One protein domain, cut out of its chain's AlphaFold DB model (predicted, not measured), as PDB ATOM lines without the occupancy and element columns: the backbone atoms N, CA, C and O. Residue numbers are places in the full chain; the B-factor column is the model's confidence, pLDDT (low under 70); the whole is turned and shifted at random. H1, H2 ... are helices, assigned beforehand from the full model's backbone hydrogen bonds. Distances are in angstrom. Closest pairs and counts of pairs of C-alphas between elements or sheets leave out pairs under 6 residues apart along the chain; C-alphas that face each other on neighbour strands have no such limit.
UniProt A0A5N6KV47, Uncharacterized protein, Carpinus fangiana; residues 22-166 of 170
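Overview. This is residues 22 to 166 of the 170 residues of an uncharacterized protein of Carpinus fangiana (UniProt A0A5N6KV47). What shape? Long helices H5 and H6 run loosely side by side, with short H1 to H4 as a head at one end. What builds it? The printed part has 145 residues and six named helices, H1 to H6 in order: all helix, extended, radius of gyration of the C-alphas 23.8 A, spans 74 by 32 by 25 A.

Along the chain. Short helices? H1 is residues 22 to 36, beginning at C-alpha (42.428, -29.752, -39.057), H2 39 to 47, H3 54 to 59, H4 62 to 69. Long ones? H5, residues 71 to 118, measures 66.5 A between end C-alphas; H6, residues 122 to 165, 65.5 A, ends at C-alpha (12.817, -26.825, -32.203).

Arrangement. What touches? H1 and H2 form a hairpin, closest C-alphas Arg 25 and Ala 46, 4.8 A. The hub, H5, touches H1, H3 and H4. H6? It is close but not clearly touching H5, closest C-alphas Ile 116 and Arg 125, 5.9 A. Backbones? Every O i to N i+4 pair is within hydrogen-bond range in H2, H3, H4 and H6, 9 of 11 in H1, 40 of 44 in H5.

Size, cuts and confidence. Cut? The printed part has no cut. Confidence? Of the printed residues, 52 are under pLDDT 70, among them residues 83 to 99, and the mean pLDDT of the printed part is 71.8.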
ATOM      1  N   GLN A  22      41.556 -29.276 -40.134       79.44
ATOM      2  CA  GLN A  22      42.428 -29.752 -39.057       79.44
ATOM      3  C   GLN A  22      42.675 -28.659 -38.006       79.44
ATOM      4  O   GLN A  22      42.555 -28.916 -36.812       79.44
ATOM      5  N   THR A  23      42.956 -27.430 -38.448       80.44
ATOM      6  CA  THR A  23      43.149 -26.267 -37.571       80.44
ATOM      7  C   THR A  23      41.878 -25.943 -36.784       80.44
ATOM      8  O   THR A  23      41.946 -25.653 -35.591       80.44
ATOM      9  N   VAL A  24      40.708 -26.043 -37.425       81.50
ATOM     10  CA  VAL A  24      39.413 -25.851 -36.758       81.50
ATOM     11  C   VAL A  24      39.172 -26.921 -35.691       81.50
ATOM     12  O   VAL A  24      38.725 -26.600 -34.593       81.50
ATOM     13  N   ARG A  25      39.518 -28.184 -35.971       82.19
ATOM     14  CA  ARG A  25      39.390 -29.283 -35.004       82.19
ATOM     15  C   ARG A  25      40.257 -29.080 -33.769       82.19
ATOM     16  O   ARG A  25      39.751 -29.225 -32.660       82.19
ATOM     17  N   SER A  26      41.519 -28.692 -33.951       80.94
ATOM     18  CA  SER A  26      42.407 -28.346 -32.835       80.94
ATOM     19  C   SER A  26      41.830 -27.199 -32.007       80.94
ATOM     20  O   SER A  26      41.690 -27.333 -30.798       80.94
ATOM     21  N   PHE A  27      41.365 -26.126 -32.656       81.19
ATOM     22  CA  PHE A  27      40.723 -25.006 -31.964       81.19
ATOM     23  C   PHE A  27      39.493 -25.424 -31.145       81.19
ATOM     24  O   PHE A  27      39.324 -24.967 -30.013       81.19
ATOM     25  N   LEU A  28      38.626 -26.273 -31.704       78.88
ATOM     26  CA  LEU A  28      37.432 -26.764 -31.016       78.88
ATOM     27  C   LEU A  28      37.803 -27.633 -29.814       78.88
ATOM     28  O   LEU A  28      37.283 -27.393 -28.727       78.88
ATOM     29  N   ALA A  29      38.720 -28.588 -29.985       78.94
ATOM     30  CA  ALA A  29      39.198 -29.434 -28.895       78.94
ATOM     31  C   ALA A  29      39.800 -28.577 -27.771       78.94
ATOM     32  O   ALA A  29      39.358 -28.652 -26.624       78.94
ATOM     33  N   ASP A  30      40.708 -27.670 -28.119       77.00
ATOM     34  CA  ASP A  30      41.399 -26.827 -27.150       77.00
ATOM     35  C   ASP A  30      40.476 -25.800 -26.472       77.00
ATOM     36  O   ASP A  30      40.720 -25.390 -25.339       77.00
ATOM     37  N   SER A  31      39.384 -25.393 -27.127       72.44
ATOM     38  CA  SER A  31      38.404 -24.464 -26.550       72.44
ATOM     39  C   SER A  31      37.335 -25.159 -25.696       72.44
ATOM     40  O   SER A  31      36.761 -24.530 -24.802       72.44
ATOM     41  N   LEU A  32      37.050 -26.438 -25.956       70.75
ATOM     42  CA  LEU A  32      36.046 -27.228 -25.238       70.75
ATOM     43  C   LEU A  32      36.610 -27.879 -23.967       70.75
ATOM     44  O   LEU A  32      35.920 -27.910 -22.943       70.75
ATOM     45  N   VAL A  33      37.864 -28.342 -23.999       70.88
ATOM     46  CA  VAL A  33      38.527 -29.022 -22.871       70.88
ATOM     47  C   VAL A  33      38.563 -28.170 -21.593       70.88
ATOM     48  O   VAL A  33      38.112 -28.662 -20.556       70.88
ATOM     49  N   PRO A  34      39.001 -26.895 -21.619       64.12
ATOM     50  CA  PRO A  34      39.096 -26.081 -20.409       64.12
ATOM     51  C   PRO A  34      37.727 -25.704 -19.838       64.12
ATOM     52  O   PRO A  34      37.611 -25.387 -18.658       64.12
ATOM     53  N   ARG A  35      36.687 -25.698 -20.683       61.09
ATOM     54  CA  ARG A  35      35.369 -25.144 -20.350       61.09
ATOM     55  C   ARG A  35      34.384 -26.193 -19.839       61.09
ATOM     56  O   ARG A  35      33.471 -25.841 -19.101       61.09
ATOM     57  N   TYR A  36      34.578 -27.457 -20.217       63.91
ATOM     58  CA  TYR A  36      33.674 -28.555 -19.867       63.91
ATOM     59  C   TYR A  36      34.371 -29.757 -19.214       63.91
ATOM     60  O   TYR A  36      33.683 -30.671 -18.777       63.91
ATOM     61  N   GLY A  37      35.709 -29.777 -19.130       59.69
ATOM     62  CA  GLY A  37      36.466 -30.836 -18.445       59.69
ATOM     63  C   GLY A  37      36.379 -32.222 -19.098       59.69
ATOM     64  O   GLY A  37      36.835 -33.204 -18.522       59.69
ATOM     65  N   LEU A  38      35.798 -32.319 -20.296       64.62
ATOM     66  CA  LEU A  38      35.516 -33.573 -20.991       64.62
ATOM     67  C   LEU A  38      36.468 -33.731 -22.178       64.62
ATOM     68  O   LEU A  38      36.144 -33.348 -23.301       64.62
ATOM     69  N   HIS A  39      37.655 -34.284 -21.920       67.19
ATOM     70  CA  HIS A  39      38.701 -34.441 -22.937       67.19
ATOM     71  C   HIS A  39      38.243 -35.312 -24.118       67.19
ATOM     72  O   HIS A  39      38.425 -34.939 -25.275       67.19
ATOM     73  N   GLU A  40      37.548 -36.416 -23.833       67.62
ATOM     74  CA  GLU A  40      37.042 -37.322 -24.868       67.62
ATOM     75  C   GLU A  40      35.840 -36.757 -25.632       67.62
ATOM     76  O   GLU A  40      35.789 -36.865 -26.857       67.62
ATOM     77  N   ALA A  41      34.898 -36.098 -24.948       66.19
ATOM     78  CA  ALA A  41      33.739 -35.503 -25.617       66.19
ATOM     79  C   ALA A  41      34.153 -34.326 -26.512       66.19
ATOM     80  O   ALA A  41      33.646 -34.188 -27.620       66.19
ATOM     81  N   ALA A  42      35.126 -33.519 -26.075       67.50
ATOM     82  CA  ALA A  42      35.692 -32.437 -26.874       67.50
ATOM     83  C   ALA A  42      36.415 -32.958 -28.124       67.50
ATOM     84  O   ALA A  42      36.208 -32.424 -29.213       67.50
ATOM     85  N   ALA A  43      37.223 -34.013 -27.985       71.12
ATOM     86  CA  ALA A  43      37.920 -34.633 -29.109       71.12
ATOM     87  C   ALA A  43      36.944 -35.304 -30.089       71.12
ATOM     88  O   ALA A  43      37.097 -35.156 -31.300       71.12
ATOM     89  N   SER A  44      35.915 -35.988 -29.578       73.00
ATOM     90  CA  SER A  44      34.859 -36.616 -30.381       73.00
ATOM     91  C   SER A  44      34.018 -35.577 -31.123       73.00
ATOM     92  O   SER A  44      33.829 -35.687 -32.333       73.00
ATOM     93  N   ALA A  45      33.586 -34.515 -30.436       70.38
ATOM     94  CA  ALA A  45      32.867 -33.408 -31.052       70.38
ATOM     95  C   ALA A  45      33.729 -32.734 -32.124       70.38
ATOM     96  O   ALA A  45      33.288 -32.614 -33.260       70.38
ATOM     97  N   ALA A  46      34.982 -32.383 -31.819       78.06
ATOM     98  CA  ALA A  46      35.900 -31.819 -32.804       78.06
ATOM     99  C   ALA A  46      36.094 -32.758 -34.007       78.06
ATOM    100  O   ALA A  46      36.039 -32.306 -35.145       78.06
ATOM    101  N   ALA A  47      36.240 -34.069 -33.799       77.38
ATOM    102  CA  ALA A  47      36.419 -35.039 -34.882       77.38
ATOM    103  C   ALA A  47      35.250 -35.079 -35.887       77.38
ATOM    104  O   ALA A  47      35.479 -35.409 -37.050       77.38
ATOM    105  N   LYS A  48      34.033 -34.684 -35.485       79.69
ATOM    106  CA  LYS A  48      32.864 -34.580 -36.383       79.69
ATOM    107  C   LYS A  48      32.996 -33.460 -37.423       79.69
ATOM    108  O   LYS A  48      32.303 -33.470 -38.438       79.69
ATOM    109  N   TRP A  49      33.920 -32.519 -37.232       79.88
ATOM    110  CA  TRP A  49      34.193 -31.448 -38.187       79.88
ATOM    111  C   TRP A  49      35.157 -31.912 -39.297       79.88
ATOM    112  O   TRP A  49      36.369 -31.685 -39.247       79.88
ATOM    113  N   VAL A  50      34.611 -32.607 -40.300       72.25
ATOM    114  CA  VAL A  50      35.405 -33.283 -41.348       72.25
ATOM    115  C   VAL A  50      35.639 -32.411 -42.586       72.25
ATOM    116  O   VAL A  50      36.744 -32.406 -43.124       72.25
ATOM    117  N   ILE A  51      34.620 -31.671 -43.038       67.94
ATOM    118  CA  ILE A  51      34.618 -31.017 -44.363       67.94
ATOM    119  C   ILE A  51      34.671 -29.478 -44.263       67.94
ATOM    120  O   ILE A  51      35.007 -28.818 -45.238       67.94
ATOM    121  N   GLY A  52      34.415 -28.903 -43.083       69.50
ATOM    122  CA  GLY A  52      34.303 -27.453 -42.910       69.50
ATOM    123  C   GLY A  52      35.636 -26.702 -42.732       69.50
ATOM    124  O   GLY A  52      36.546 -27.147 -42.035       69.50
ATOM    125  N   SER A  53      35.723 -25.511 -43.303       76.75
ATOM    126  CA  SER A  53      36.754 -24.483 -43.144       76.75
ATOM    127  C   SER A  53      36.433 -23.525 -41.990       76.75
ATOM    128  O   SER A  53      35.311 -23.488 -41.474       76.75
ATOM    129  N   GLY A  54      37.403 -22.700 -41.584       73.12
ATOM    130  CA  GLY A  54      37.175 -21.668 -40.565       73.12
ATOM    131  C   GLY A  54      36.076 -20.667 -40.948       73.12
ATOM    132  O   GLY A  54      35.376 -20.160 -40.075       73.12
ATOM    133  N   ARG A  55      35.858 -20.430 -42.247       74.12
ATOM    134  CA  ARG A  55      34.753 -19.616 -42.769       74.12
ATOM    135  C   ARG A  55      33.389 -20.230 -42.470       74.12
ATOM    136  O   ARG A  55      32.508 -19.535 -41.982       74.12
ATOM    137  N   GLU A  56      33.225 -21.522 -42.716       77.12
ATOM    138  CA  GLU A  56      31.969 -22.226 -42.437       77.12
ATOM    139  C   GLU A  56      31.680 -22.252 -40.935       77.12
ATOM    140  O   GLU A  56      30.544 -22.044 -40.528       77.12
ATOM    141  N   LEU A  57      32.712 -22.357 -40.093       77.19
ATOM    142  CA  LEU A  57      32.548 -22.227 -38.643       77.19
ATOM    143  C   LEU A  57      32.033 -20.837 -38.214       77.19
ATOM    144  O   LEU A  57      31.336 -20.733 -37.210       77.19
ATOM    145  N   ARG A  58      32.374 -19.770 -38.950       74.62
ATOM    146  CA  ARG A  58      31.930 -18.389 -38.665       74.62
ATOM    147  C   ARG A  58      30.540 -18.092 -39.215       74.62
ATOM    148  O   ARG A  58      29.773 -17.386 -38.569       74.62
ATOM    149  N   ASP A  59      30.250 -18.604 -40.407       75.06
ATOM    150  CA  ASP A  59      29.070 -18.228 -41.187       75.06
ATOM    151  C   ASP A  59      27.896 -19.216 -41.006       75.06
ATOM    152  O   ASP A  59      26.778 -18.928 -41.439       75.06
ATOM    153  N   TYR A  60      28.111 -20.389 -40.395       73.62
ATOM    154  CA  TYR A  60      27.060 -21.401 -40.264       73.62
ATOM    155  C   TYR A  60      25.922 -20.972 -39.329       73.62
ATOM    156  O   TYR A  60      26.160 -20.598 -38.176       73.62
ATOM    157  N   PRO A  61      24.657 -21.099 -39.781       67.81
ATOM    158  CA  PRO A  61      23.515 -20.945 -38.902       67.81
ATOM    159  C   PRO A  61      23.453 -22.110 -37.899       67.81
ATOM    160  O   PRO A  61      23.970 -23.200 -38.170       67.81
ATOM    161  N   PRO A  62      22.784 -21.920 -36.751       67.19
ATOM    162  CA  PRO A  62      22.737 -22.925 -35.695       67.19
ATOM    163  C   PRO A  62      22.202 -24.295 -36.156       67.19
ATOM    164  O   PRO A  62      22.717 -25.324 -35.721       67.19
ATOM    165  N   CYS A  63      21.272 -24.329 -37.114       67.38
ATOM    166  CA  CYS A  63      20.749 -25.568 -37.703       67.38
ATOM    167  C   CYS A  63      21.848 -26.420 -38.372       67.38
ATOM    168  O   CYS A  63      21.874 -27.638 -38.213       67.38
ATOM    169  N   ARG A  64      22.824 -25.789 -39.045       72.94
ATOM    170  CA  ARG A  64      23.961 -26.496 -39.665       72.94
ATOM    171  C   ARG A  64      24.909 -27.083 -38.623       72.94
ATOM    172  O   ARG A  64      25.501 -28.131 -38.861       72.94
ATOM    173  N   PHE A  65      25.038 -26.452 -37.454       71.88
ATOM    174  CA  PHE A  65      25.791 -27.045 -36.347       71.88
ATOM    175  C   PHE A  65      25.119 -28.328 -35.843       71.88
ATOM    176  O   PHE A  65      25.817 -29.304 -35.572       71.88
ATOM    177  N   VAL A  66      23.783 -28.357 -35.766       73.88
ATOM    178  CA  VAL A  66      23.021 -29.552 -35.358       73.88
ATOM    179  C   VAL A  66      23.205 -30.699 -36.348       73.88
ATOM    180  O   VAL A  66      23.422 -31.828 -35.915       73.88
ATOM    181  N   GLU A  67      23.195 -30.416 -37.651       76.94
ATOM    182  CA  GLU A  67      23.445 -31.421 -38.695       76.94
ATOM    183  C   GLU A  67      24.849 -32.038 -38.607       76.94
ATOM    184  O   GLU A  67      25.007 -33.238 -38.818       76.94
ATOM    185  N   VAL A  68      25.872 -31.240 -38.279       77.88
ATOM    186  CA  VAL A  68      27.272 -31.702 -38.253       77.88
ATOM    187  C   VAL A  68      27.631 -32.410 -36.944       77.88
ATOM    188  O   VAL A  68      28.294 -33.445 -36.962       77.88
ATOM    189  N   PHE A  69      27.220 -31.866 -35.798       76.44
ATOM    190  CA  PHE A  69      27.668 -32.359 -34.490       76.44
ATOM    191  C   PHE A  69      26.630 -33.235 -33.772       76.44
ATOM    192  O   PHE A  69      26.995 -34.029 -32.899       76.44
ATOM    193  N   GLY A  70      25.355 -33.143 -34.153       73.81
ATOM    194  CA  GLY A  70      24.232 -33.678 -33.383       73.81
ATOM    195  C   GLY A  70      23.797 -32.716 -32.272       73.81
ATOM    196  O   GLY A  70      24.551 -31.837 -31.864       73.81
ATOM    197  N   ARG A  71      22.561 -32.862 -31.780       66.62
ATOM    198  CA  ARG A  71      21.879 -31.873 -30.919       66.62
ATOM    199  C   ARG A  71      22.671 -31.479 -29.660       66.62
ATOM    200  O   ARG A  71      22.790 -30.288 -29.374       66.62
ATOM    201  N   ASP A  72      23.227 -32.455 -28.947       69.19
ATOM    202  CA  ASP A  72      23.903 -32.219 -27.663       69.19
ATOM    203  C   ASP A  72      25.257 -31.510 -27.837       69.19
ATOM    204  O   ASP A  72      25.561 -30.537 -27.138       69.19
ATOM    205  N   ASP A  73      26.034 -31.930 -28.838       71.31
ATOM    206  CA  ASP A  73      27.365 -31.381 -29.111       71.31
ATOM    207  C   ASP A  73      27.300 -30.068 -29.904       71.31
ATOM    208  O   ASP A  73      28.126 -29.175 -29.708       71.31
ATOM    209  N   ALA A  74      26.289 -29.891 -30.759       73.31
ATOM    210  CA  ALA A  74      26.096 -28.679 -31.552       73.31
ATOM    211  C   ALA A  74      25.894 -27.444 -30.677       73.31
ATOM    212  O   ALA A  74      26.495 -26.401 -30.930       73.31
ATOM    213  N   TRP A  75      25.093 -27.558 -29.616       71.06
ATOM    214  CA  TRP A  75      24.870 -26.455 -28.681       71.06
ATOM    215  C   TRP A  75      26.129 -26.108 -27.876       71.06
ATOM    216  O   TRP A  75      26.387 -24.943 -27.550       71.06
ATOM    217  N   LEU A  76      26.928 -27.122 -27.544       72.81
ATOM    218  CA  LEU A  76      28.212 -26.960 -26.871       72.81
ATOM    219  C   LEU A  76      29.191 -26.172 -27.754       72.81
ATOM    220  O   LEU A  76      29.735 -25.156 -27.321       72.81
ATOM    221  N   VAL A  77      29.344 -26.600 -29.010       75.12
ATOM    222  CA  VAL A  77      30.210 -25.960 -30.008       75.12
ATOM    223  C   VAL A  77      29.726 -24.542 -30.318       75.12
ATOM    224  O   VAL A  77      30.515 -23.599 -30.269       75.12
ATOM    225  N   TYR A  78      28.424 -24.356 -30.539       72.44
ATOM    226  CA  TYR A  78      27.830 -23.057 -30.856       72.44
ATOM    227  C   TYR A  78      28.102 -22.004 -29.772       72.44
ATOM    228  O   TYR A  78      28.491 -20.877 -30.077       72.44
ATOM    229  N   ARG A  79      27.990 -22.369 -28.486       71.00
ATOM    230  CA  ARG A  79      28.294 -21.466 -27.358       71.00
ATOM    231  C   ARG A  79      29.770 -21.106 -27.219       71.00
ATOM    232  O   ARG A  79      30.094 -20.112 -26.572       71.00
ATOM    233  N   VAL A  80      30.675 -21.909 -27.764       71.25
ATOM    234  CA  VAL A  80      32.110 -21.597 -27.771       71.25
ATOM    235  C   VAL A  80      32.465 -20.706 -28.953       71.25
ATOM    236  O   VAL A  80      33.244 -19.766 -28.799       71.25
ATOM    237  N   VAL A  81      31.855 -20.979 -30.102       74.31
ATOM    238  CA  VAL A  81      32.106 -20.294 -31.366       74.31
ATOM    239  C   VAL A  81      31.483 -18.895 -31.376       74.31
ATOM    240  O   VAL A  81      32.191 -17.913 -31.599       74.31
ATOM    241  N   ARG A  82      30.184 -18.784 -31.063       70.69
ATOM    242  CA  ARG A  82      29.407 -17.552 -31.266       70.69
ATOM    243  C   ARG A  82      29.926 -16.346 -30.477       70.69
ATOM    244  O   ARG A  82      30.075 -15.292 -31.094       70.69
ATOM    245  N   PRO A  83      30.232 -16.445 -29.165       64.88
ATOM    246  CA  PRO A  83      30.728 -15.299 -28.406       64.88
ATOM    247  C   PRO A  83      32.049 -14.780 -28.958       64.88
ATOM    248  O   PRO A  83      32.258 -13.585 -28.976       64.88
ATOM    249  N   ARG A  84      32.907 -15.656 -29.491       66.06
ATOM    250  CA  ARG A  84      34.206 -15.249 -30.034       66.06
ATOM    251  C   ARG A  84      34.087 -14.586 -31.398       66.06
ATOM    252  O   ARG A  84      34.770 -13.602 -31.647       66.06
ATOM    253  N   THR A  85      33.185 -15.061 -32.257       63.22
ATOM    254  CA  THR A  85      32.825 -14.318 -33.475       63.22
ATOM    255  C   THR A  85      32.160 -12.984 -33.155       63.22
ATOM    256  O   THR A  85      32.406 -12.014 -33.864       63.22
ATOM    257  N   LEU A  86      31.347 -12.916 -32.092       60.44
ATOM    258  CA  LEU A  86      30.746 -11.662 -31.640       60.44
ATOM    259  C   LEU A  86      31.806 -10.719 -31.070       60.44
ATOM    260  O   LEU A  86      31.784  -9.554 -31.419       60.44
ATOM    261  N   ASP A  87      32.745 -11.205 -30.261       61.00
ATOM    262  CA  ASP A  87      33.845 -10.423 -29.691       61.00
ATOM    263  C   ASP A  87      34.770  -9.890 -30.785       61.00
ATOM    264  O   ASP A  87      35.180  -8.736 -30.732       61.00
ATOM    265  N   GLU A  88      35.080 -10.693 -31.806       62.38
ATOM    266  CA  GLU A  88      35.840 -10.232 -32.972       62.38
ATOM    267  C   GLU A  88      35.053  -9.194 -33.773       62.38
ATOM    268  O   GLU A  88      35.595  -8.139 -34.103       62.38
ATOM    269  N   TRP A  89      33.763  -9.438 -34.017       53.84
ATOM    270  CA  TRP A  89      32.889  -8.485 -34.697       53.84
ATOM    271  C   TRP A  89      32.730  -7.184 -33.902       53.84
ATOM    272  O   TRP A  89      32.818  -6.103 -34.474       53.84
ATOM    273  N   TRP A  90      32.565  -7.247 -32.582       50.25
ATOM    274  CA  TRP A  90      32.479  -6.097 -31.683       50.25
ATOM    275  C   TRP A  90      33.828  -5.428 -31.455       50.25
ATOM    276  O   TRP A  90      33.861  -4.231 -31.197       50.25
ATOM    277  N   SER A  91      34.943  -6.143 -31.571       58.59
ATOM    278  CA  SER A  91      36.286  -5.567 -31.546       58.59
ATOM    279  C   SER A  91      36.553  -4.791 -32.833       58.59
ATOM    280  O   SER A  91      37.010  -3.651 -32.782       58.59
ATOM    281  N   GLU A  92      36.164  -5.340 -33.985       60.84
ATOM    282  CA  GLU A  92      36.255  -4.673 -35.285       60.84
ATOM    283  C   GLU A  92      35.299  -3.474 -35.366       60.84
ATOM    284  O   GLU A  92      35.696  -2.351 -35.692       60.84
ATOM    285  N   LYS A  93      34.027  -3.667 -35.005       53.09
ATOM    286  CA  LYS A  93      33.040  -2.585 -34.920       53.09
ATOM    287  C   LYS A  93      33.425  -1.585 -33.845       53.09
ATOM    288  O   LYS A  93      33.317  -0.395 -34.085       53.09
ATOM    289  N   GLY A  94      33.931  -2.032 -32.705       54.78
ATOM    290  CA  GLY A  94      34.388  -1.205 -31.593       54.78
ATOM    291  C   GLY A  94      35.618  -0.379 -31.945       54.78
ATOM    292  O   GLY A  94      35.697   0.774 -31.538       54.78
ATOM    293  N   ALA A  95      36.549  -0.903 -32.743       60.25
ATOM    294  CA  ALA A  95      37.668  -0.141 -33.287       60.25
ATOM    295  C   ALA A  95      37.177   0.944 -34.254       60.25
ATOM    296  O   ALA A  95      37.574   2.101 -34.128       60.25
ATOM    297  N   ASN A  96      36.242   0.607 -35.144       59.59
ATOM    298  CA  ASN A  96      35.618   1.572 -36.048       59.59
ATOM    299  C   ASN A  96      34.764   2.612 -35.303       59.59
ATOM    300  O   ASN A  96      34.777   3.787 -35.655       59.59
ATOM    301  N   VAL A  97      34.071   2.215 -34.233       64.94
ATOM    302  CA  VAL A  97      33.308   3.108 -33.350       64.94
ATOM    303  C   VAL A  97      34.251   4.003 -32.558       64.94
ATOM    304  O   VAL A  97      33.970   5.185 -32.445       64.94
ATOM    305  N   LYS A  98      35.388   3.499 -32.061       66.19
ATOM    306  CA  LYS A  98      36.417   4.321 -31.404       66.19
ATOM    307  C   LYS A  98      37.015   5.334 -32.377       66.19
ATOM    308  O   LYS A  98      37.121   6.503 -32.026       66.19
ATOM    309  N   LEU A  99      37.347   4.913 -33.597       68.62
ATOM    310  CA  LEU A  99      37.869   5.798 -34.640       68.62
ATOM    311  C   LEU A  99      36.835   6.864 -35.039       68.62
ATOM    312  O   LEU A  99      37.166   8.039 -35.166       68.62
ATOM    313  N   SER A 100      35.570   6.457 -35.155       71.44
ATOM    314  CA  SER A 100      34.433   7.340 -35.416       71.44
ATOM    315  C   SER A 100      34.199   8.323 -34.263       71.44
ATOM    316  O   SER A 100      34.081   9.522 -34.489       71.44
ATOM    317  N   LEU A 101      34.235   7.861 -33.011       73.62
ATOM    318  CA  LEU A 101      34.093   8.694 -31.817       73.62
ATOM    319  C   LEU A 101      35.218   9.732 -31.725       73.62
ATOM    320  O   LEU A 101      34.943  10.881 -31.407       73.62
ATOM    321  N   VAL A 102      36.463   9.362 -32.043       78.94
ATOM    322  CA  VAL A 102      37.597  10.301 -32.101       78.94
ATOM    323  C   VAL A 102      37.357  11.387 -33.151       78.94
ATOM    324  O   VAL A 102      37.575  12.565 -32.870       78.94
ATOM    325  N   TRP A 103      36.843  11.016 -34.326       80.81
ATOM    326  CA  TRP A 103      36.444  11.970 -35.363       80.81
ATOM    327  C   TRP A 103      35.322  12.900 -34.898       80.81
ATOM    328  O   TRP A 103      35.438  14.116 -35.038       80.81
ATOM    329  N   PHE A 104      34.266  12.358 -34.289       80.19
ATOM    330  CA  PHE A 104      33.171  13.163 -33.752       80.19
ATOM    331  C   PHE A 104      33.630  14.089 -32.621       80.19
ATOM    332  O   PHE A 104      33.225  15.246 -32.601       80.19
ATOM    333  N   ILE A 105      34.508  13.629 -31.726       81.31
ATOM    334  CA  ILE A 105      35.105  14.448 -30.659       81.31
ATOM    335  C   ILE A 105      35.954  15.571 -31.258       81.31
ATOM    336  O   ILE A 105      35.869  16.707 -30.801       81.31
ATOM    337  N   SER A 106      36.746  15.278 -32.293       83.56
ATOM    338  CA  SER A 106      37.554  16.282 -32.984       83.56
ATOM    339  C   SER A 106      36.678  17.354 -33.639       83.56
ATOM    340  O   SER A 106      36.882  18.541 -33.394       83.56
ATOM    341  N   ILE A 107      35.646  16.950 -34.389       84.38
ATOM    342  CA  ILE A 107      34.682  17.876 -35.002       84.38
ATOM    343  C   ILE A 107      33.967  18.698 -33.925       84.38
ATOM    344  O   ILE A 107      33.830  19.912 -34.057       84.38
ATOM    345  N   PHE A 108      33.545  18.059 -32.835       80.62
ATOM    346  CA  PHE A 108      32.865  18.730 -31.737       80.62
ATOM    347  C   PHE A 108      33.760  19.751 -31.029       80.62
ATOM    348  O   PHE A 108      33.294  20.838 -30.704       80.62
ATOM    349  N   ALA A 109      35.044  19.446 -30.832       80.94
ATOM    350  CA  ALA A 109      36.011  20.378 -30.259       80.94
ATOM    351  C   ALA A 109      36.264  21.587 -31.176       80.94
ATOM    352  O   ALA A 109      36.386  22.709 -30.694       80.94
ATOM    353  N   LEU A 110      36.292  21.384 -32.496       82.31
ATOM    354  CA  LEU A 110      36.412  22.480 -33.467       82.31
ATOM    355  C   LEU A 110      35.148  23.357 -33.489       82.31
ATOM    356  O   LEU A 110      35.233  24.588 -33.512       82.31
ATOM    357  N   MET A 111      33.968  22.739 -33.417       78.06
ATOM    358  CA  MET A 111      32.692  23.453 -33.315       78.06
ATOM    359  C   MET A 111      32.564  24.207 -31.989       78.06
ATOM    360  O   MET A 111      32.120  25.351 -31.976       78.06
ATOM    361  N   SER A 112      32.992  23.621 -30.869       77.75
ATOM    362  CA  SER A 112      32.965  24.313 -29.580       77.75
ATOM    363  C   SER A 112      33.946  25.482 -29.561       77.75
ATOM    364  O   SER A 112      33.580  26.560 -29.109       77.75
ATOM    365  N   MET A 113      35.146  25.325 -30.128       78.50
ATOM    366  CA  MET A 113      36.133  26.403 -30.209       78.50
ATOM    367  C   MET A 113      35.608  27.602 -31.014       78.50
ATOM    368  O   MET A 113      35.768  28.742 -30.585       78.50
ATOM    369  N   THR A 114      34.940  27.359 -32.144       78.50
ATOM    370  CA  THR A 114      34.344  28.428 -32.969       78.50
ATOM    371  C   THR A 114      33.157  29.108 -32.277       78.50
ATOM    372  O   THR A 114      33.054  30.332 -32.312       78.50
ATOM    373  N   LEU A 115      32.314  28.352 -31.564       71.81
ATOM    374  CA  LEU A 115      31.231  28.901 -30.734       71.81
ATOM    375  C   LEU A 115      31.750  29.732 -29.552       71.81
ATOM    376  O   LEU A 115      31.195  30.787 -29.257       71.81
ATOM    377  N   ILE A 116      32.829  29.297 -28.898       72.62
ATOM    378  CA  ILE A 116      33.452  30.027 -27.784       72.62
ATOM    379  C   ILE A 116      33.991  31.382 -28.259       72.62
ATOM    380  O   ILE A 116      33.855  32.370 -27.539       72.62
ATOM    381  N   GLN A 117      34.554  31.447 -29.471       76.12
ATOM    382  CA  GLN A 117      35.017  32.709 -30.061       76.12
ATOM    383  C   GLN A 117      33.874  33.640 -30.493       76.12
ATOM    384  O   GLN A 117      34.082  34.848 -30.545       76.12
ATOM    385  N   ALA A 118      32.682  33.106 -30.775       73.94
ATOM    386  CA  ALA A 118      31.517  33.892 -31.187       73.94
ATOM    387  C   ALA A 118      30.707  34.470 -30.012       73.94
ATOM    388  O   ALA A 118      29.980  35.445 -30.185       73.94
ATOM    389  N   VAL A 119      30.805  33.871 -28.822       75.94
ATOM    390  CA  VAL A 119      30.131  34.361 -27.612       75.94
ATOM    391  C   VAL A 119      31.034  35.370 -26.924       75.94
ATOM    392  O   VAL A 119      32.175  35.042 -26.629       75.94
ATOM    393  N   GLU A 120      30.543  36.571 -26.640       76.88
ATOM    394  CA  GLU A 120      31.322  37.632 -25.980       76.88
ATOM    395  C   GLU A 120      31.279  37.531 -24.445       76.88
ATOM    396  O   GLU A 120      32.215  37.945 -23.766       76.88
ATOM    397  N   GLU A 121      30.231  36.911 -23.892       80.44
ATOM    398  CA  GLU A 121      30.029  36.782 -22.446       80.44
ATOM    399  C   GLU A 121      30.663  35.513 -21.851       80.44
ATOM    400  O   GLU A 121      30.308  34.382 -22.200       80.44
ATOM    401  N   ASP A 122      31.541  35.688 -20.862       75.94
ATOM    402  CA  ASP A 122      32.247  34.580 -20.203       75.94
ATOM    403  C   ASP A 122      31.318  33.620 -19.443       75.94
ATOM    404  O   ASP A 122      31.565  32.412 -19.410       75.94
ATOM    405  N   LEU A 123      30.202  34.112 -18.892       75.81
ATOM    406  CA  LEU A 123      29.216  33.264 -18.215       75.81
ATOM    407  C   LEU A 123      28.490  32.342 -19.208       75.81
ATOM    408  O   LEU A 123      28.329  31.146 -18.950       75.81
ATOM    409  N   ALA A 124      28.098  32.876 -20.367       74.88
ATOM    410  CA  ALA A 124      27.434  32.111 -21.418       74.88
ATOM    411  C   ALA A 124      28.361  31.036 -22.011       74.88
ATOM    412  O   ALA A 124      27.910  29.919 -22.278       74.88
ATOM    413  N   ARG A 125      29.669  31.318 -22.128       73.06
ATOM    414  CA  ARG A 125      30.688  30.332 -22.539       73.06
ATOM    415  C   ARG A 125      30.759  29.141 -21.583       73.06
ATOM    416  O   ARG A 125      30.737  27.996 -22.033       73.06
ATOM    417  N   VAL A 126      30.809  29.386 -20.271       73.94
ATOM    418  CA  VAL A 126      30.912  28.316 -19.260       73.94
ATOM    419  C   VAL A 126      29.660  27.434 -19.245       73.94
ATOM    420  O   VAL A 126      29.773  26.206 -19.205       73.94
ATOM    421  N   VAL A 127      28.469  28.034 -19.345       80.56
ATOM    422  CA  VAL A 127      27.195  27.295 -19.390       80.56
ATOM    423  C   VAL A 127      27.082  26.448 -20.664       80.56
ATOM    424  O   VAL A 127      26.665  25.289 -20.587       80.56
ATOM    425  N   LEU A 128      27.516  26.970 -21.818       77.25
ATOM    426  CA  LEU A 128      27.538  26.229 -23.085       77.25
ATOM    427  C   LEU A 128      28.479  25.023 -23.033       77.25
ATOM    428  O   LEU A 128      28.065  23.923 -23.389       77.25
ATOM    429  N   ILE A 129      29.713  25.200 -22.551       76.69
ATOM    430  CA  ILE A 129      30.694  24.106 -22.440       76.69
ATOM    431  C   ILE A 129      30.183  23.019 -21.485       76.69
ATOM    432  O   ILE A 129      30.247  21.830 -21.810       76.69
ATOM    433  N   GLY A 130      29.630  23.414 -20.334       77.81
ATOM    434  CA  GLY A 130      29.072  22.484 -19.352       77.81
ATOM    435  C   GLY A 130      27.885  21.684 -19.899       77.81
ATOM    436  O   GLY A 130      27.854  20.459 -19.771       77.81
ATOM    437  N   GLY A 131      26.939  22.355 -20.564       80.81
ATOM    438  CA  GLY A 131      25.764  21.708 -21.158       80.81
ATOM    439  C   GLY A 131      26.123  20.748 -22.294       80.81
ATOM    440  O   GLY A 131      25.636  19.616 -22.338       80.81
ATOM    441  N   LEU A 132      27.033  21.165 -23.174       80.00
ATOM    442  CA  LEU A 132      27.532  20.368 -24.294       80.00
ATOM    443  C   LEU A 132      28.302  19.121 -23.825       80.00
ATOM    444  O   LEU A 132      28.069  18.024 -24.338       80.00
ATOM    445  N   GLY A 133      29.154  19.254 -22.804       79.44
ATOM    446  CA  GLY A 133      29.874  18.124 -22.210       79.44
ATOM    447  C   GLY A 133      28.952  17.118 -21.509       79.44
ATOM    448  O   GLY A 133      29.079  15.906 -21.706       79.44
ATOM    449  N   ALA A 134      27.975  17.601 -20.734       83.31
ATOM    450  CA  ALA A 134      27.004  16.737 -20.062       83.31
ATOM    451  C   ALA A 134      26.126  15.977 -21.072       83.31
ATOM    452  O   ALA A 134      25.949  14.765 -20.955       83.31
ATOM    453  N   CYS A 135      25.644  16.656 -22.116       84.06
ATOM    454  CA  CYS A 135      24.857  16.024 -23.174       84.06
ATOM    455  C   CYS A 135      25.652  14.931 -23.910       84.06
ATOM    456  O   CYS A 135      25.121  13.854 -24.183       84.06
ATOM    457  N   TRP A 136      26.937  15.177 -24.187       78.50
ATOM    458  CA  TRP A 136      27.810  14.210 -24.854       78.50
ATOM    459  C   TRP A 136      27.996  12.927 -24.037       78.50
ATOM    460  O   TRP A 136      27.827  11.820 -24.549       78.50
ATOM    461  N   THR A 137      28.297  13.060 -22.745       80.06
ATOM    462  CA  THR A 137      28.505  11.896 -21.867       80.06
ATOM    463  C   THR A 137      27.242  11.043 -21.718       80.06
ATOM    464  O   THR A 137      27.326   9.812 -21.735       80.06
ATOM    465  N   LEU A 138      26.065  11.675 -21.660       83.31
ATOM    466  CA  LEU A 138      24.779  10.976 -21.646       83.31
ATOM    467  C   LEU A 138      24.511  10.226 -22.956       83.31
ATOM    468  O   LEU A 138      24.061   9.080 -22.911       83.31
ATOM    469  N   LEU A 139      24.827  10.832 -24.105       79.81
ATOM    470  CA  LEU A 139      24.665  10.203 -25.416       79.81
ATOM    471  C   LEU A 139      25.534   8.943 -25.537       79.81
ATOM    472  O   LEU A 139      25.036   7.878 -25.904       79.81
ATOM    473  N   VAL A 140      26.816   9.036 -25.166       79.25
ATOM    474  CA  VAL A 140      27.750   7.899 -25.212       79.25
ATOM    475  C   VAL A 140      27.282   6.765 -24.302       79.25
ATOM    476  O   VAL A 140      27.270   5.607 -24.721       79.25
ATOM    477  N   LYS A 141      26.839   7.085 -23.079       80.19
ATOM    478  CA  LYS A 141      26.310   6.085 -22.142       80.19
ATOM    479  C   LYS A 141      25.075   5.382 -22.712       80.19
ATOM    480  O   LYS A 141      25.017   4.157 -22.704       80.19
ATOM    481  N   ARG A 142      24.131   6.140 -23.283       82.12
ATOM    482  CA  ARG A 142      22.921   5.583 -23.911       82.12
ATOM    483  C   ARG A 142      23.234   4.643 -25.070       82.12
ATOM    484  O   ARG A 142      22.599   3.600 -25.181       82.12
ATOM    485  N   MET A 143      24.202   4.998 -25.910       74.31
ATOM    486  CA  MET A 143      24.625   4.154 -27.031       74.31
ATOM    487  C   MET A 143      25.276   2.852 -26.548       74.31
ATOM    488  O   MET A 143      24.986   1.789 -27.095       74.31
ATOM    489  N   ALA A 144      26.103   2.913 -25.502       72.56
ATOM    490  CA  ALA A 144      26.706   1.724 -24.899       72.56
ATOM    491  C   ALA A 144      25.653   0.791 -24.273       72.56
ATOM    492  O   ALA A 144      25.727  -0.427 -24.447       72.56
ATOM    493  N   ASP A 145      24.651   1.356 -23.595       74.44
ATOM    494  CA  ASP A 145      23.559   0.586 -22.990       74.44
ATOM    495  C   ASP A 145      22.676  -0.086 -24.059       74.44
ATOM    496  O   ASP A 145      22.289  -1.244 -23.906       74.44
ATOM    497  N   LEU A 146      22.402   0.600 -25.178       69.56
ATOM    498  CA  LEU A 146      21.649   0.036 -26.309       69.56
ATOM    499  C   LEU A 146      22.402  -1.107 -26.999       69.56
ATOM    500  O   LEU A 146      21.794  -2.125 -27.328       69.56
ATOM    501  N   ALA A 147      23.716  -0.964 -27.186       61.34
ATOM    502  CA  ALA A 147      24.539  -2.027 -27.757       61.34
ATOM    503  C   ALA A 147      24.501  -3.295 -26.887       61.34
ATOM    504  O   ALA A 147      24.299  -4.387 -27.414       61.34
ATOM    505  N   ARG A 148      24.606  -3.137 -25.559       67.31
ATOM    506  CA  ARG A 148      24.526  -4.249 -24.600       67.31
ATOM    507  C   ARG A 148      23.147  -4.913 -24.593       67.31
ATOM    508  O   ARG A 148      23.056  -6.132 -24.646       67.31
ATOM    509  N   SER A 149      22.077  -4.119 -24.597       70.38
ATOM    510  CA  SER A 149      20.705  -4.646 -24.614       70.38
ATOM    511  C   SER A 149      20.401  -5.483 -25.860       70.38
ATOM    512  O   SER A 149      19.676  -6.472 -25.769       70.38
ATOM    513  N   ASN A 150      20.926  -5.089 -27.023       62.38
ATOM    514  CA  ASN A 150      20.714  -5.818 -28.274       62.38
ATOM    515  C   ASN A 150      21.436  -7.181 -28.275       62.38
ATOM    516  O   ASN A 150      20.946  -8.159 -28.838       62.38
ATOM    517  N   GLU A 151      22.593  -7.262 -27.615       60.62
ATOM    518  CA  GLU A 151      23.345  -8.508 -27.456       60.62
ATOM    519  C   GLU A 151      22.600  -9.520 -26.576       60.62
ATOM    520  O   GLU A 151      22.447 -10.681 -26.968       60.62
ATOM    521  N   ASP A 152      22.070  -9.065 -25.438       63.25
ATOM    522  CA  ASP A 152      21.298  -9.911 -24.525       63.25
ATOM    523  C   ASP A 152      20.045 -10.486 -25.208       63.25
ATOM    524  O   ASP A 152      19.742 -11.672 -25.060       63.25
ATOM    525  N   GLN A 153      19.350  -9.682 -26.023       69.00
ATOM    526  CA  GLN A 153      18.198 -10.150 -26.801       69.00
ATOM    527  C   GLN A 153      18.583 -11.219 -27.825       69.00
ATOM    528  O   GLN A 153      17.955 -12.277 -27.858       69.00
ATOM    529  N   ALA A 154      19.654 -11.009 -28.595       60.81
ATOM    530  CA  ALA A 154      20.085 -11.979 -29.598       60.81
ATOM    531  C   ALA A 154      20.477 -13.336 -28.976       60.81
ATOM    532  O   ALA A 154      20.267 -14.387 -29.579       60.81
ATOM    533  N   ILE A 155      21.049 -13.337 -27.766       61.38
ATOM    534  CA  ILE A 155      21.379 -14.572 -27.034       61.38
ATOM    535  C   ILE A 155      20.104 -15.285 -26.558       61.38
ATOM    536  O   ILE A 155      20.026 -16.518 -26.616       61.38
ATOM    537  N   LEU A 156      19.109 -14.528 -26.088       66.56
ATOM    538  CA  LEU A 156      17.832 -15.071 -25.624       66.56
ATOM    539  C   LEU A 156      17.006 -15.669 -26.767       66.56
ATOM    540  O   LEU A 156      16.469 -16.764 -26.597       66.56
ATOM    541  N   GLU A 157      16.947 -15.004 -27.919       68.81
ATOM    542  CA  GLU A 157      16.246 -15.500 -29.111       68.81
ATOM    543  C   GLU A 157      16.822 -16.836 -29.578       68.81
ATOM    544  O   GLU A 157      16.089 -17.808 -29.736       68.81
ATOM    545  N   LEU A 158      18.149 -16.943 -29.662       63.44
ATOM    546  CA  LEU A 158      18.803 -18.202 -30.018       63.44
ATOM    547  C   LEU A 158      18.521 -19.310 -29.008       63.44
ATOM    548  O   LEU A 158      18.283 -20.456 -29.379       63.44
ATOM    549  N   ARG A 159      18.517 -18.980 -27.714       66.31
ATOM    550  CA  ARG A 159      18.159 -19.943 -26.669       66.31
ATOM    551  C   ARG A 159      16.722 -20.434 -26.832       66.31
ATOM    552  O   ARG A 159      16.458 -21.611 -26.587       66.31
ATOM    553  N   GLN A 160      15.805 -19.546 -27.205       70.50
ATOM    554  CA  GLN A 160      14.416 -19.900 -27.466       70.50
ATOM    555  C   GLN A 160      14.269 -20.741 -28.731       70.50
ATOM    556  O   GLN A 160      13.539 -21.722 -28.685       70.50
ATOM    557  N   GLU A 161      14.992 -20.434 -29.802       67.56
ATOM    558  CA  GLU A 161      14.962 -21.192 -31.056       67.56
ATOM    559  C   GLU A 161      15.447 -22.636 -30.854       67.56
ATOM    560  O   GLU A 161      14.711 -23.584 -31.134       67.56
ATOM    561  N   PHE A 162      16.594 -22.818 -30.191       63.59
ATOM    562  CA  PHE A 162      17.084 -24.148 -29.807       63.59
ATOM    563  C   PHE A 162      16.142 -24.881 -28.838       63.59
ATOM    564  O   PHE A 162      16.034 -26.109 -28.872       63.59
ATOM    565  N   SER A 163      15.446 -24.155 -27.955       64.31
ATOM    566  CA  SER A 163      14.464 -24.747 -27.038       64.31
ATOM    567  C   SER A 163      13.120 -25.064 -27.709       64.31
ATOM    568  O   SER A 163      12.405 -25.942 -27.222       64.31
ATOM    569  N   GLY A 164      12.750 -24.333 -28.760       60.75
ATOM    570  CA  GLY A 164      11.491 -24.450 -29.493       60.75
ATOM    571  C   GLY A 164      11.524 -25.591 -30.500       60.75
ATOM    572  O   GLY A 164      10.645 -26.449 -30.468       60.75
ATOM    573  N   GLU A 165      12.592 -25.687 -31.297       53.31
ATOM    574  CA  GLU A 165      12.817 -26.825 -32.203       53.31
ATOM    575  C   GLU A 165      12.994 -28.153 -31.453       53.31
ATOM    576  O   GLU A 165      12.760 -29.229 -31.999       53.31
ATOM    577  N   SER A 166      13.361 -28.115 -30.168       49.03
ATOM    578  CA  SER A 166      13.410 -29.321 -29.339       49.03
ATOM    579  C   SER A 166      12.030 -29.965 -29.146       49.03
ATOM    580  O   SER A 166      11.939 -31.188 -29.033       49.03
TER     581      SER A 166